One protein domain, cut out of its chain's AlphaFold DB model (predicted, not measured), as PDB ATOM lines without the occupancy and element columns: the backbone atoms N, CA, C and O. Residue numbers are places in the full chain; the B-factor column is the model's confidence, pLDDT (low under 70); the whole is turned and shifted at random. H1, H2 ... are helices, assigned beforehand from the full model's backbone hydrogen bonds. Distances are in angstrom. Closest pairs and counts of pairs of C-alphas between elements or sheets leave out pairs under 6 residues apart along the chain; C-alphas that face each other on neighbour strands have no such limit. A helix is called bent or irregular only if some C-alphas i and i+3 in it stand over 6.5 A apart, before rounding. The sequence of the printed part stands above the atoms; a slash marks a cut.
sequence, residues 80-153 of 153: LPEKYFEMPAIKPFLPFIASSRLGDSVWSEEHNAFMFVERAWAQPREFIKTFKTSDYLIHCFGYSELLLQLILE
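What this domain is: This is residues 80 to 153 of the 153 residues of an uncharacterized protein of Ancylostoma duodenale (UniProt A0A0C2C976). One long helix, H4, makes a straight rod along the longest axis, with the short helix H1 packed along part of it and a long loop of residues 97 to 123 running out past H4's last residues and folding back. The short helices H2 and H3 lie toward the other end, H2 about perpendicular to H4 and H3 joined to H4 by a tight link. The printed part has 74 residues with four named helices, in the order H1, H2, H3, H4, and no named strand; the class is all helix. It is only just compact, close to loose, with a radius of gyration of the C-alphas of 13.3 A, and elongated, spanning 42 by 22 by 16 A.

How they stand to each other: H1, residues 80 to 86, touches H4, residues 133 to 152, at residues 142 to 150 of H4 alone. Their closest C-alphas, those of Pro 81 and Leu 146, are 5.5 A apart. The two run opposite ways at a shallow tilt of 32 degrees, only just short of steep. H2, residues 91 to 96, is close to H1 but not clearly touching; the closest C-alphas, of Phe 85 and Lys 91, are 5.6 A apart, and the lines are only just about perpendicular, at 71 degrees. H2 is also close to H4 but not clearly touching, with the C-alphas of Phe 93 and His 139 closest at 7.9 A and the lines about perpendicular at 76 degrees. H3, residues 124 to 130, is close to H2 but not clearly touching, the closest C-alphas being those of Phe 96 and Phe 127, 7.0 A apart; they run opposite ways at a shallow tilt of 31 degrees. H3 and H4 meet only through their link, and H1 and H3 are apart. In H4 every O i to N i+4 pair is within hydrogen-bond range. The figures are 2 of 3 in H3, 1 of 3 in H1 with 2 of 4 O i to N i+3 pairs, and 0 of 2 in H2 with 2 of 3 such i+3 pairs.

Where its parts are: H1 begins at C-alpha 80, (224.706, 235.389, 199.866), and is 10.1 A long; it is irregular, with C-alphas 82 and 85 7.6 A apart. H2 is 10.2 A long and only just irregular, with C-alphas 92 and 95 7.0 A apart. H3 is 10.0 A long. H4, 28.8 A long, begins at C-alpha 133, (216.725, 252.593, 187.452), and ends at C-alpha 152, (229.319, 227.240, 192.501).

The domain as a whole: The two C-alphas farthest apart, of Glu 110 and Lys 129, are 42.2 A from each other. The printed part has no cut and ends at the chain's last residue, Glu 153. The link from H2 to H3, 27 residues, is long; those from H1 to H2 and from H3 to H4 are tight. The mean pLDDT of the printed part is 74.3, and residues 98 to 100 and 102 to 126, of which 124 to 126 belong to H3, are under 70.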
ATOM      1  N   LEU A  80     225.538 234.507 200.676       89.75
ATOM      2  CA  LEU A  80     224.706 235.389 199.866       89.75
ATOM      3  C   LEU A  80     223.307 234.805 199.627       89.75
ATOM      4  O   LEU A  80     222.351 235.576 199.780       89.75
ATOM      5  N   PRO A  81     223.140 233.508 199.298       87.75
ATOM      6  CA  PRO A  81     221.820 232.940 199.074       87.75
ATOM      7  C   PRO A  81     220.853 233.069 200.245       87.75
ATOM      8  O   PRO A  81     219.678 233.388 200.044       87.75
ATOM      9  N   GLU A  82     221.350 232.935 201.469       87.81
ATOM     10  CA  GLU A  82     220.552 233.012 202.686       87.81
ATOM     11  C   GLU A  82     220.173 234.452 203.032       87.81
ATOM     12  O   GLU A  82     219.063 234.709 203.505       87.81
ATOM     13  N   LYS A  83     221.074 235.414 202.795       90.25
ATOM     14  CA  LYS A  83     220.867 236.811 203.214       90.25
ATOM     15  C   LYS A  83     220.248 237.709 202.148       90.25
ATOM     16  O   LYS A  83     219.710 238.756 202.505       90.25
ATOM     17  N   TYR A  84     220.322 237.344 200.865       89.31
ATOM     18  CA  TYR A  84     220.032 238.243 199.738       89.31
ATOM     19  C   TYR A  84     218.689 238.977 199.867       89.31
ATOM     20  O   TYR A  84     218.627 240.203 199.763       89.31
ATOM     21  N   PHE A  85     217.613 238.245 200.160       88.12
ATOM     22  CA  PHE A  85     216.263 238.807 200.269       88.12
ATOM     23  C   PHE A  85     216.040 239.659 201.530       88.12
ATOM     24  O   PHE A  85     215.104 240.456 201.577       88.12
ATOM     25  N   GLU A  86     216.912 239.542 202.530       90.56
ATOM     26  CA  GLU A  86     216.867 240.341 203.756       90.56
ATOM     27  C   GLU A  86     217.786 241.570 203.700       90.56
ATOM     28  O   GLU A  86     217.717 242.434 204.578       90.56
ATOM     29  N   MET A  87     218.613 241.703 202.655       91.00
ATOM     30  CA  MET A  87     219.507 242.849 202.496       91.00
ATOM     31  C   MET A  87     218.704 244.162 202.429       91.00
ATOM     32  O   MET A  87     217.747 244.252 201.652       91.00
ATOM     33  N   PRO A  88     219.109 245.230 203.147       89.75
ATOM     34  CA  PRO A  88     218.396 246.514 203.145       89.75
ATOM     35  C   PRO A  88     218.228 247.138 201.753       89.75
ATOM     36  O   PRO A  88     217.241 247.822 201.498       89.75
ATOM     37  N   ALA A  89     219.174 246.876 200.848       86.69
ATOM     38  CA  ALA A  89     219.135 247.340 199.465       86.69
ATOM     39  C   ALA A  89     218.209 246.508 198.554       86.69
ATOM     40  O   ALA A  89     217.966 246.912 197.426       86.69
ATOM     41  N   ILE A  90     217.703 245.359 199.016       87.69
ATOM     42  CA  ILE A  90     216.910 244.407 198.219       87.69
ATOM     43  C   ILE A  90     215.491 244.258 198.770       87.69
ATOM     44  O   ILE A  90     214.521 244.300 198.014       87.69
ATOM     45  N   LYS A  91     215.345 244.140 200.092       87.75
ATOM     46  CA  LYS A  91     214.065 243.932 200.778       87.75
ATOM     47  C   LYS A  91     212.944 244.905 200.358       87.75
ATOM     48  O   LYS A  91     211.821 244.436 200.166       87.75
ATOM     49  N   PRO A  92     213.193 246.215 200.137       84.12
ATOM     50  CA  PRO A  92     212.154 247.151 199.692       84.12
ATOM     51  C   PRO A  92     211.572 246.861 198.299       84.12
ATOM     52  O   PRO A  92     210.473 247.321 197.997       84.12
ATOM     53  N   PHE A  93     212.285 246.110 197.453       76.94
ATOM     54  CA  PHE A  93     211.879 245.803 196.075       76.94
ATOM     55  C   PHE A  93     210.934 244.609 195.985       76.94
ATOM     56  O   PHE A  93     210.140 244.518 195.049       76.94
ATOM     57  N   LEU A  94     211.001 243.701 196.961       78.94
ATOM     58  CA  LEU A  94     210.304 242.414 196.922       78.94
ATOM     59  C   LEU A  94     208.775 242.521 196.795       78.94
ATOM     60  O   LEU A  94     208.205 241.708 196.075       78.94
ATOM     61  N   PRO A  95     208.080 243.518 197.384       78.75
ATOM     62  CA  PRO A  95     206.640 243.678 197.170       78.75
ATOM     63  C   PRO A  95     206.245 244.017 195.723       78.75
ATOM     64  O   PRO A  95     205.089 243.837 195.347       78.75
ATOM     65  N   PHE A  96     207.178 244.533 194.916       72.94
ATOM     66  CA  PHE A  96     206.917 244.999 193.550       72.94
ATOM     67  C   PHE A  96     207.386 244.019 192.469       72.94
ATOM     68  O   PHE A  96     207.082 244.206 191.288       72.94
ATOM     69  N   ILE A  97     208.142 242.995 192.866       70.25
ATOM     70  CA  ILE A  97     208.742 242.009 191.975       70.25
ATOM     71  C   ILE A  97     208.290 240.631 192.445       70.25
ATOM     72  O   ILE A  97     208.696 240.164 193.506       70.25
ATOM     73  N   ALA A  98     207.480 239.956 191.634       63.53
ATOM     74  CA  ALA A  98     207.149 238.553 191.845       63.53
ATOM     75  C   ALA A  98     208.353 237.666 191.467       63.53
ATOM     76  O   ALA A  98     208.373 237.036 190.423       63.53
ATOM     77  N   SER A  99     209.423 237.640 192.261       63.38
ATOM     78  CA  SER A  99     210.532 236.712 192.000       63.38
ATOM     79  C   SER A  99     210.272 235.372 192.686       63.38
ATOM     80  O   SER A  99     210.225 235.323 193.919       63.38
ATOM     81  N   SER A 100     210.170 234.284 191.919       62.59
ATOM     82  CA  SER A 100     210.304 232.930 192.468       62.59
ATOM     83  C   SER A 100     211.645 232.830 193.183       62.59
ATOM     84  O   SER A 100     212.663 233.188 192.605       62.59
ATOM     85  N   ARG A 101     211.677 232.385 194.440       71.31
ATOM     86  CA  ARG A 101     212.952 232.198 195.142       71.31
ATOM     87  C   ARG A 101     213.666 230.985 194.545       71.31
ATOM     88  O   ARG A 101     213.049 229.933 194.396       71.31
ATOM     89  N   LEU A 102     214.941 231.144 194.193       67.81
ATOM     90  CA  LEU A 102     215.791 230.012 193.828       67.81
ATOM     91  C   LEU A 102     216.003 229.145 195.077       67.81
ATOM     92  O   LEU A 102     216.231 229.677 196.161       67.81
ATOM     93  N   GLY A 103     215.882 227.832 194.921       62.28
ATOM     94  CA  GLY A 103     216.067 226.840 195.978       62.28
ATOM     95  C   GLY A 103     216.108 225.429 195.389       62.28
ATOM     96  O   GLY A 103     215.887 225.258 194.190       62.28
ATOM     97  N   ASP A 104     216.357 224.420 196.218       58.91
ATOM     98  CA  ASP A 104     216.628 223.037 195.781       58.91
ATOM     99  C   ASP A 104     215.528 222.429 194.892       58.91
ATOM    100  O   ASP A 104     215.787 221.580 194.045       58.91
ATOM    101  N   SER A 105     214.291 222.917 195.010       57.19
ATOM    102  CA  SER A 105     213.142 222.435 194.240       57.19
ATOM    103  C   SER A 105     213.119 222.847 192.761       57.19
ATOM    104  O   SER A 105     212.241 222.383 192.038       57.19
ATOM    105  N   VAL A 106     214.001 223.750 192.308       58.66
ATOM    106  CA  VAL A 106     214.050 224.210 190.899       58.66
ATOM    107  C   VAL A 106     215.223 223.630 190.098       58.66
ATOM    108  O   VAL A 106     215.436 224.007 188.940       58.66
ATOM    109  N   TRP A 107     215.969 222.698 190.695       60.19
ATOM    110  CA  TRP A 107     217.087 222.015 190.055       60.19
ATOM    111  C   TRP A 107     216.616 220.746 189.355       60.19
ATOM    112  O   TRP A 107     215.875 219.938 189.912       60.19
ATOM    113  N   SER A 108     217.045 220.576 188.108       60.59
ATOM    114  CA  SER A 108     216.918 219.315 187.388       60.59
ATOM    115  C   SER A 108     218.289 218.653 187.371       60.59
ATOM    116  O   SER A 108     219.284 219.302 187.067       60.59
ATOM    117  N   GLU A 109     218.355 217.361 187.688       58.00
ATOM    118  CA  GLU A 109     219.605 216.598 187.569       58.00
ATOM    119  C   GLU A 109     220.020 216.402 186.098       58.00
ATOM    120  O   GLU A 109     221.201 216.256 185.793       58.00
ATOM    121  N   GLU A 110     219.058 216.437 185.167       56.22
ATOM    122  CA  GLU A 110     219.277 216.224 183.728       56.22
ATOM    123  C   GLU A 110     219.414 217.530 182.923       56.22
ATOM    124  O   GLU A 110     219.911 217.522 181.791       56.22
ATOM    125  N   HIS A 111     218.970 218.668 183.468       54.97
ATOM    126  CA  HIS A 111     218.929 219.959 182.777       54.97
ATOM    127  C   HIS A 111     219.446 221.095 183.673       54.97
ATOM    128  O   HIS A 111     219.226 221.093 184.877       54.97
ATOM    129  N   ASN A 112     220.096 222.108 183.084       57.44
ATOM    130  CA  ASN A 112     220.480 223.328 183.810       57.44
ATOM    131  C   ASN A 112     219.267 223.905 184.570       57.44
ATOM    132  O   ASN A 112     218.157 223.870 184.037       57.44
ATOM    133  N   ALA A 113     219.486 224.452 185.773       55.97
ATOM    134  CA  ALA A 113     218.442 225.027 186.627       55.97
ATOM    135  C   ALA A 113     217.403 225.845 185.838       55.97
ATOM    136  O   ALA A 113     217.753 226.735 185.053       55.97
ATOM    137  N   PHE A 114     216.116 225.570 186.062       53.66
ATOM    138  CA  PHE A 114     215.044 226.335 185.435       53.66
ATOM    139  C   PHE A 114     214.831 227.635 186.212       53.66
ATOM    140  O   PHE A 114     214.219 227.660 187.277       53.66
ATOM    141  N   MET A 115     215.322 228.745 185.662       53.56
ATOM    142  CA  MET A 115     215.059 230.071 186.213       53.56
ATOM    143  C   MET A 115     213.715 230.602 185.696       53.56
ATOM    144  O   MET A 115     213.613 231.067 184.561       53.56
ATOM    145  N   PHE A 116     212.692 230.600 186.550       53.19
ATOM    146  CA  PHE A 116     211.472 231.373 186.323       53.19
ATOM    147  C   PHE A 116     211.618 232.751 186.966       53.19
ATOM    148  O   PHE A 116     211.492 232.896 188.179       53.19
ATOM    149  N   VAL A 117     211.877 233.778 186.153       53.94
ATOM    150  CA  VAL A 117     211.703 235.167 186.597       53.94
ATOM    151  C   VAL A 117     210.306 235.601 186.180       53.94
ATOM    152  O   VAL A 117     210.105 236.074 185.060       53.94
ATOM    153  N   GLU A 118     209.324 235.440 187.065       53.09
ATOM    154  CA  GLU A 118     208.017 236.058 186.863       53.09
ATOM    155  C   GLU A 118     208.174 237.579 186.960       53.09
ATOM    156  O   GLU A 118     208.100 238.218 188.002       53.09
ATOM    157  N   ARG A 119     208.396 238.228 185.821       55.81
ATOM    158  CA  ARG A 119     208.421 239.694 185.730       55.81
ATOM    159  C   ARG A 119     206.990 240.237 185.685       55.81
ATOM    160  O   ARG A 119     206.687 241.138 184.907       55.81
ATOM    161  N   ALA A 120     206.101 239.663 186.496       50.22
ATOM    162  CA  ALA A 120     204.755 240.160 186.695       50.22
ATOM    163  C   ALA A 120     204.851 241.402 187.581       50.22
ATOM    164  O   ALA A 120     204.856 241.342 188.809       50.22
ATOM    165  N   TRP A 121     204.985 242.557 186.940       61.97
ATOM    166  CA  TRP A 121     204.836 243.824 187.630       61.97
ATOM    167  C   TRP A 121     203.355 244.047 187.878       61.97
ATOM    168  O   TRP A 121     202.602 244.293 186.936       61.97
ATOM    169  N   ALA A 122     202.939 244.001 189.142       57.88
ATOM    170  CA  ALA A 122     201.558 244.313 189.494       57.88
ATOM    171  C   ALA A 122     201.168 245.721 188.995       57.88
ATOM    172  O   ALA A 122     200.024 245.942 188.601       57.88
ATOM    173  N   GLN A 123     202.124 246.669 188.989       65.56
ATOM    174  CA  GLN A 123     201.915 248.072 188.605       65.56
ATOM    175  C   GLN A 123     203.184 248.721 187.992       65.56
ATOM    176  O   GLN A 123     203.863 249.510 188.653       65.56
ATOM    177  N   PRO A 124     203.526 248.459 186.716       66.31
ATOM    178  CA  PRO A 124     204.767 248.952 186.097       66.31
ATOM    179  C   PRO A 124     204.928 250.479 186.090       66.31
ATOM    180  O   PRO A 124     206.042 250.987 186.197       66.31
ATOM    181  N   ARG A 125     203.819 251.227 185.989       69.75
ATOM    182  CA  ARG A 125     203.836 252.700 186.029       69.75
ATOM    183  C   ARG A 125     204.200 253.254 187.403       69.75
ATOM    184  O   ARG A 125     204.839 254.296 187.471       69.75
ATOM    185  N   GLU A 126     203.801 252.577 188.473       68.06
ATOM    186  CA  GLU A 126     204.104 253.012 189.838       68.06
ATOM    187  C   GLU A 126     205.511 252.575 190.250       68.06
ATOM    188  O   GLU A 126     206.209 253.314 190.939       68.06
ATOM    189  N   PHE A 127     205.997 251.448 189.720       70.06
ATOM    190  CA  PHE A 127     207.375 250.999 189.919       70.06
ATOM    191  C   PHE A 127     208.409 252.039 189.454       70.06
ATOM    192  O   PHE A 127     209.271 252.434 190.237       70.06
ATOM    193  N   ILE A 128     208.281 252.555 188.223       70.38
ATOM    194  CA  ILE A 128     209.215 253.562 187.678       70.38
ATOM    195  C   ILE A 128     209.143 254.925 188.385       70.38
ATOM    196  O   ILE A 128     210.067 255.723 188.269       70.38
ATOM    197  N   LYS A 129     208.038 255.215 189.085       73.31
ATOM    198  CA  LYS A 129     207.884 256.437 189.892       73.31
ATOM    199  C   LYS A 129     208.467 256.279 191.293       73.31
ATOM    200  O   LYS A 129     208.850 257.271 191.903       73.31
ATOM    201  N   THR A 130     208.496 255.049 191.800       73.06
ATOM    202  CA  THR A 130     208.907 254.735 193.174       73.06
ATOM    203  C   THR A 130     210.407 254.466 193.267       73.06
ATOM    204  O   THR A 130     211.022 254.797 194.278       73.06
ATOM    205  N   PHE A 131     211.012 253.910 192.214       75.00
ATOM    206  CA  PHE A 131     212.401 253.455 192.241       75.00
ATOM    207  C   PHE A 131     213.252 254.068 191.145       75.00
ATOM    208  O   PHE A 131     212.794 254.315 190.027       75.00
ATOM    209  N   LYS A 132     214.538 254.257 191.450       83.25
ATOM    210  CA  LYS A 132     215.511 254.636 190.434       83.25
ATOM    211  C   LYS A 132     215.868 253.408 189.607       83.25
ATOM    212  O   LYS A 132     215.970 252.293 190.117       83.25
ATOM    213  N   THR A 133     216.180 253.634 188.334       81.62
ATOM    214  CA  THR A 133     216.725 252.593 187.452       81.62
ATOM    215  C   THR A 133     217.968 251.926 188.048       81.62
ATOM    216  O   THR A 133     218.152 250.725 187.879       81.62
ATOM    217  N   SER A 134     218.800 252.675 188.783       84.94
ATOM    218  CA  SER A 134     219.971 252.139 189.488       84.94
ATOM    219  C   SER A 134     219.611 251.015 190.451       84.94
ATOM    220  O   SER A 134     220.298 249.999 190.494       84.94
ATOM    221  N   ASP A 135     218.521 251.172 191.191       82.38
ATOM    222  CA  ASP A 135     218.167 250.236 192.247       82.38
ATOM    223  C   ASP A 135     217.628 248.932 191.647       82.38
ATOM    224  O   ASP A 135     217.933 247.829 192.098       82.38
ATOM    225  N   TYR A 136     216.914 249.057 190.529       79.81
ATOM    226  CA  TYR A 136     216.501 247.919 189.723       79.81
ATOM    227  C   TYR A 136     217.688 247.143 189.127       79.81
ATOM    228  O   TYR A 136     217.692 245.910 189.132       79.81
ATOM    229  N   LEU A 137     218.708 247.848 188.629       85.38
ATOM    230  CA  LEU A 137     219.928 247.213 188.123       85.38
ATOM    231  C   LEU A 137     220.699 246.501 189.241       85.38
ATOM    232  O   LEU A 137     221.201 245.403 189.009       85.38
ATOM    233  N   ILE A 138     220.727 247.067 190.451       88.88
ATOM    234  CA  ILE A 138     221.298 246.416 191.638       88.88
ATOM    235  C   ILE A 138     220.558 245.121 191.969       88.88
ATOM    236  O   ILE A 138     221.209 244.102 192.186       88.88
ATOM    237  N   HIS A 139     219.224 245.115 191.927       85.88
ATOM    238  CA  HIS A 139     218.454 243.881 192.094       85.88
ATOM    239  C   HIS A 139     218.772 242.841 191.002       85.88
ATOM    240  O   HIS A 139     218.946 241.664 191.302       85.88
ATOM    241  N   CYS A 140     218.896 243.248 189.735       84.94
ATOM    242  CA  CYS A 140     219.254 242.317 188.656       84.94
ATOM    243  C   CYS A 140     220.664 241.736 188.832       84.94
ATOM    244  O   CYS A 140     220.877 240.542 188.608       84.94
ATOM    245  N   PHE A 141     221.621 242.574 189.238       90.31
ATOM    246  CA  PHE A 141     222.986 242.142 189.510       90.31
ATOM    247  C   PHE A 141     223.019 241.169 190.687       90.31
ATOM    248  O   PHE A 141     223.504 240.054 190.540       90.31
ATOM    249  N   GLY A 142     222.409 241.539 191.812       89.94
ATOM    250  CA  GLY A 142     222.372 240.704 193.008       89.94
ATOM    251  C   GLY A 142     221.675 239.364 192.794       89.94
ATOM    252  O   GLY A 142     222.132 238.345 193.295       89.94
ATOM    253  N   TYR A 143     220.625 239.325 191.973       86.12
ATOM    254  CA  TYR A 143     219.970 238.068 191.618       86.12
ATOM    255  C   TYR A 143     220.842 237.182 190.714       86.12
ATOM    256  O   TYR A 143     220.812 235.957 190.815       86.12
ATOM    257  N   SER A 144     221.645 237.792 189.839       87.69
ATOM    258  CA  SER A 144     222.625 237.056 189.027       87.69
ATOM    259  C   SER A 144     223.750 236.491 189.900       87.69
ATOM    260  O   SER A 144     224.213 235.381 189.655       87.69
ATOM    261  N   GLU A 145     224.143 237.225 190.944       90.94
ATOM    262  CA  GLU A 145     225.102 236.766 191.951       90.94
ATOM    263  C   GLU A 145     224.546 235.629 192.807       90.94
ATOM    264  O   GLU A 145     225.240 234.638 193.012       90.94
ATOM    265  N   LEU A 146     223.287 235.725 193.237       88.25
ATOM    266  CA  LEU A 146     222.570 234.641 193.909       88.25
ATOM    267  C   LEU A 146     222.620 233.353 193.077       88.25
ATOM    268  O   LEU A 146     223.026 232.308 193.574       88.25
ATOM    269  N   LEU A 147     222.246 233.439 191.797       84.94
ATOM    270  CA  LEU A 147     222.281 232.294 190.888       84.94
ATOM    271  C   LEU A 147     223.701 231.752 190.708       84.94
ATOM    272  O   LEU A 147     223.890 230.542 190.680       84.94
ATOM    273  N   LEU A 148     224.695 232.632 190.565       88.56
ATOM    274  CA  LEU A 148     226.085 232.210 190.459       88.56
ATOM    275  C   LEU A 148     226.509 231.409 191.688       88.56
ATOM    276  O   LEU A 148     227.073 230.340 191.511       88.56
ATOM    277  N   GLN A 149     226.245 231.907 192.896       88.62
ATOM    278  CA  GLN A 149     226.654 231.231 194.126       88.62
ATOM    279  C   GLN A 149     226.025 229.841 194.235       88.62
ATOM    280  O   GLN A 149     226.759 228.879 194.419       88.62
ATOM    281  N   LEU A 150     224.732 229.708 193.936       83.75
ATOM    282  CA  LEU A 150     224.066 228.402 193.906       83.75
ATOM    283  C   LEU A 150     224.611 227.444 192.824       83.75
ATOM    284  O   LEU A 150     224.441 226.239 192.933       83.75
ATOM    285  N   ILE A 151     225.225 227.956 191.748       82.75
ATOM    286  CA  ILE A 151     225.901 227.131 190.724       82.75
ATOM    287  C   ILE A 151     227.300 226.692 191.185       82.75
ATOM    288  O   ILE A 151     227.832 225.713 190.664       82.75
ATOM    289  N   LEU A 152     227.945 227.475 192.055       85.81
ATOM    290  CA  LEU A 152     229.319 227.240 192.501       85.81
ATOM    291  C   LEU A 152     229.418 226.432 193.804       85.81
ATOM    292  O   LEU A 152     230.524 225.979 194.109       85.81
ATOM    293  N   GLU A 153     228.318 226.300 194.550       71.62
ATOM    294  CA  GLU A 153     228.144 225.346 195.661       71.62
ATOM    295  C   GLU A 153     228.268 223.887 195.201       71.62
ATOM    296  O   GLU A 153     228.933 223.117 195.937       71.62
TER     297      GLU A 153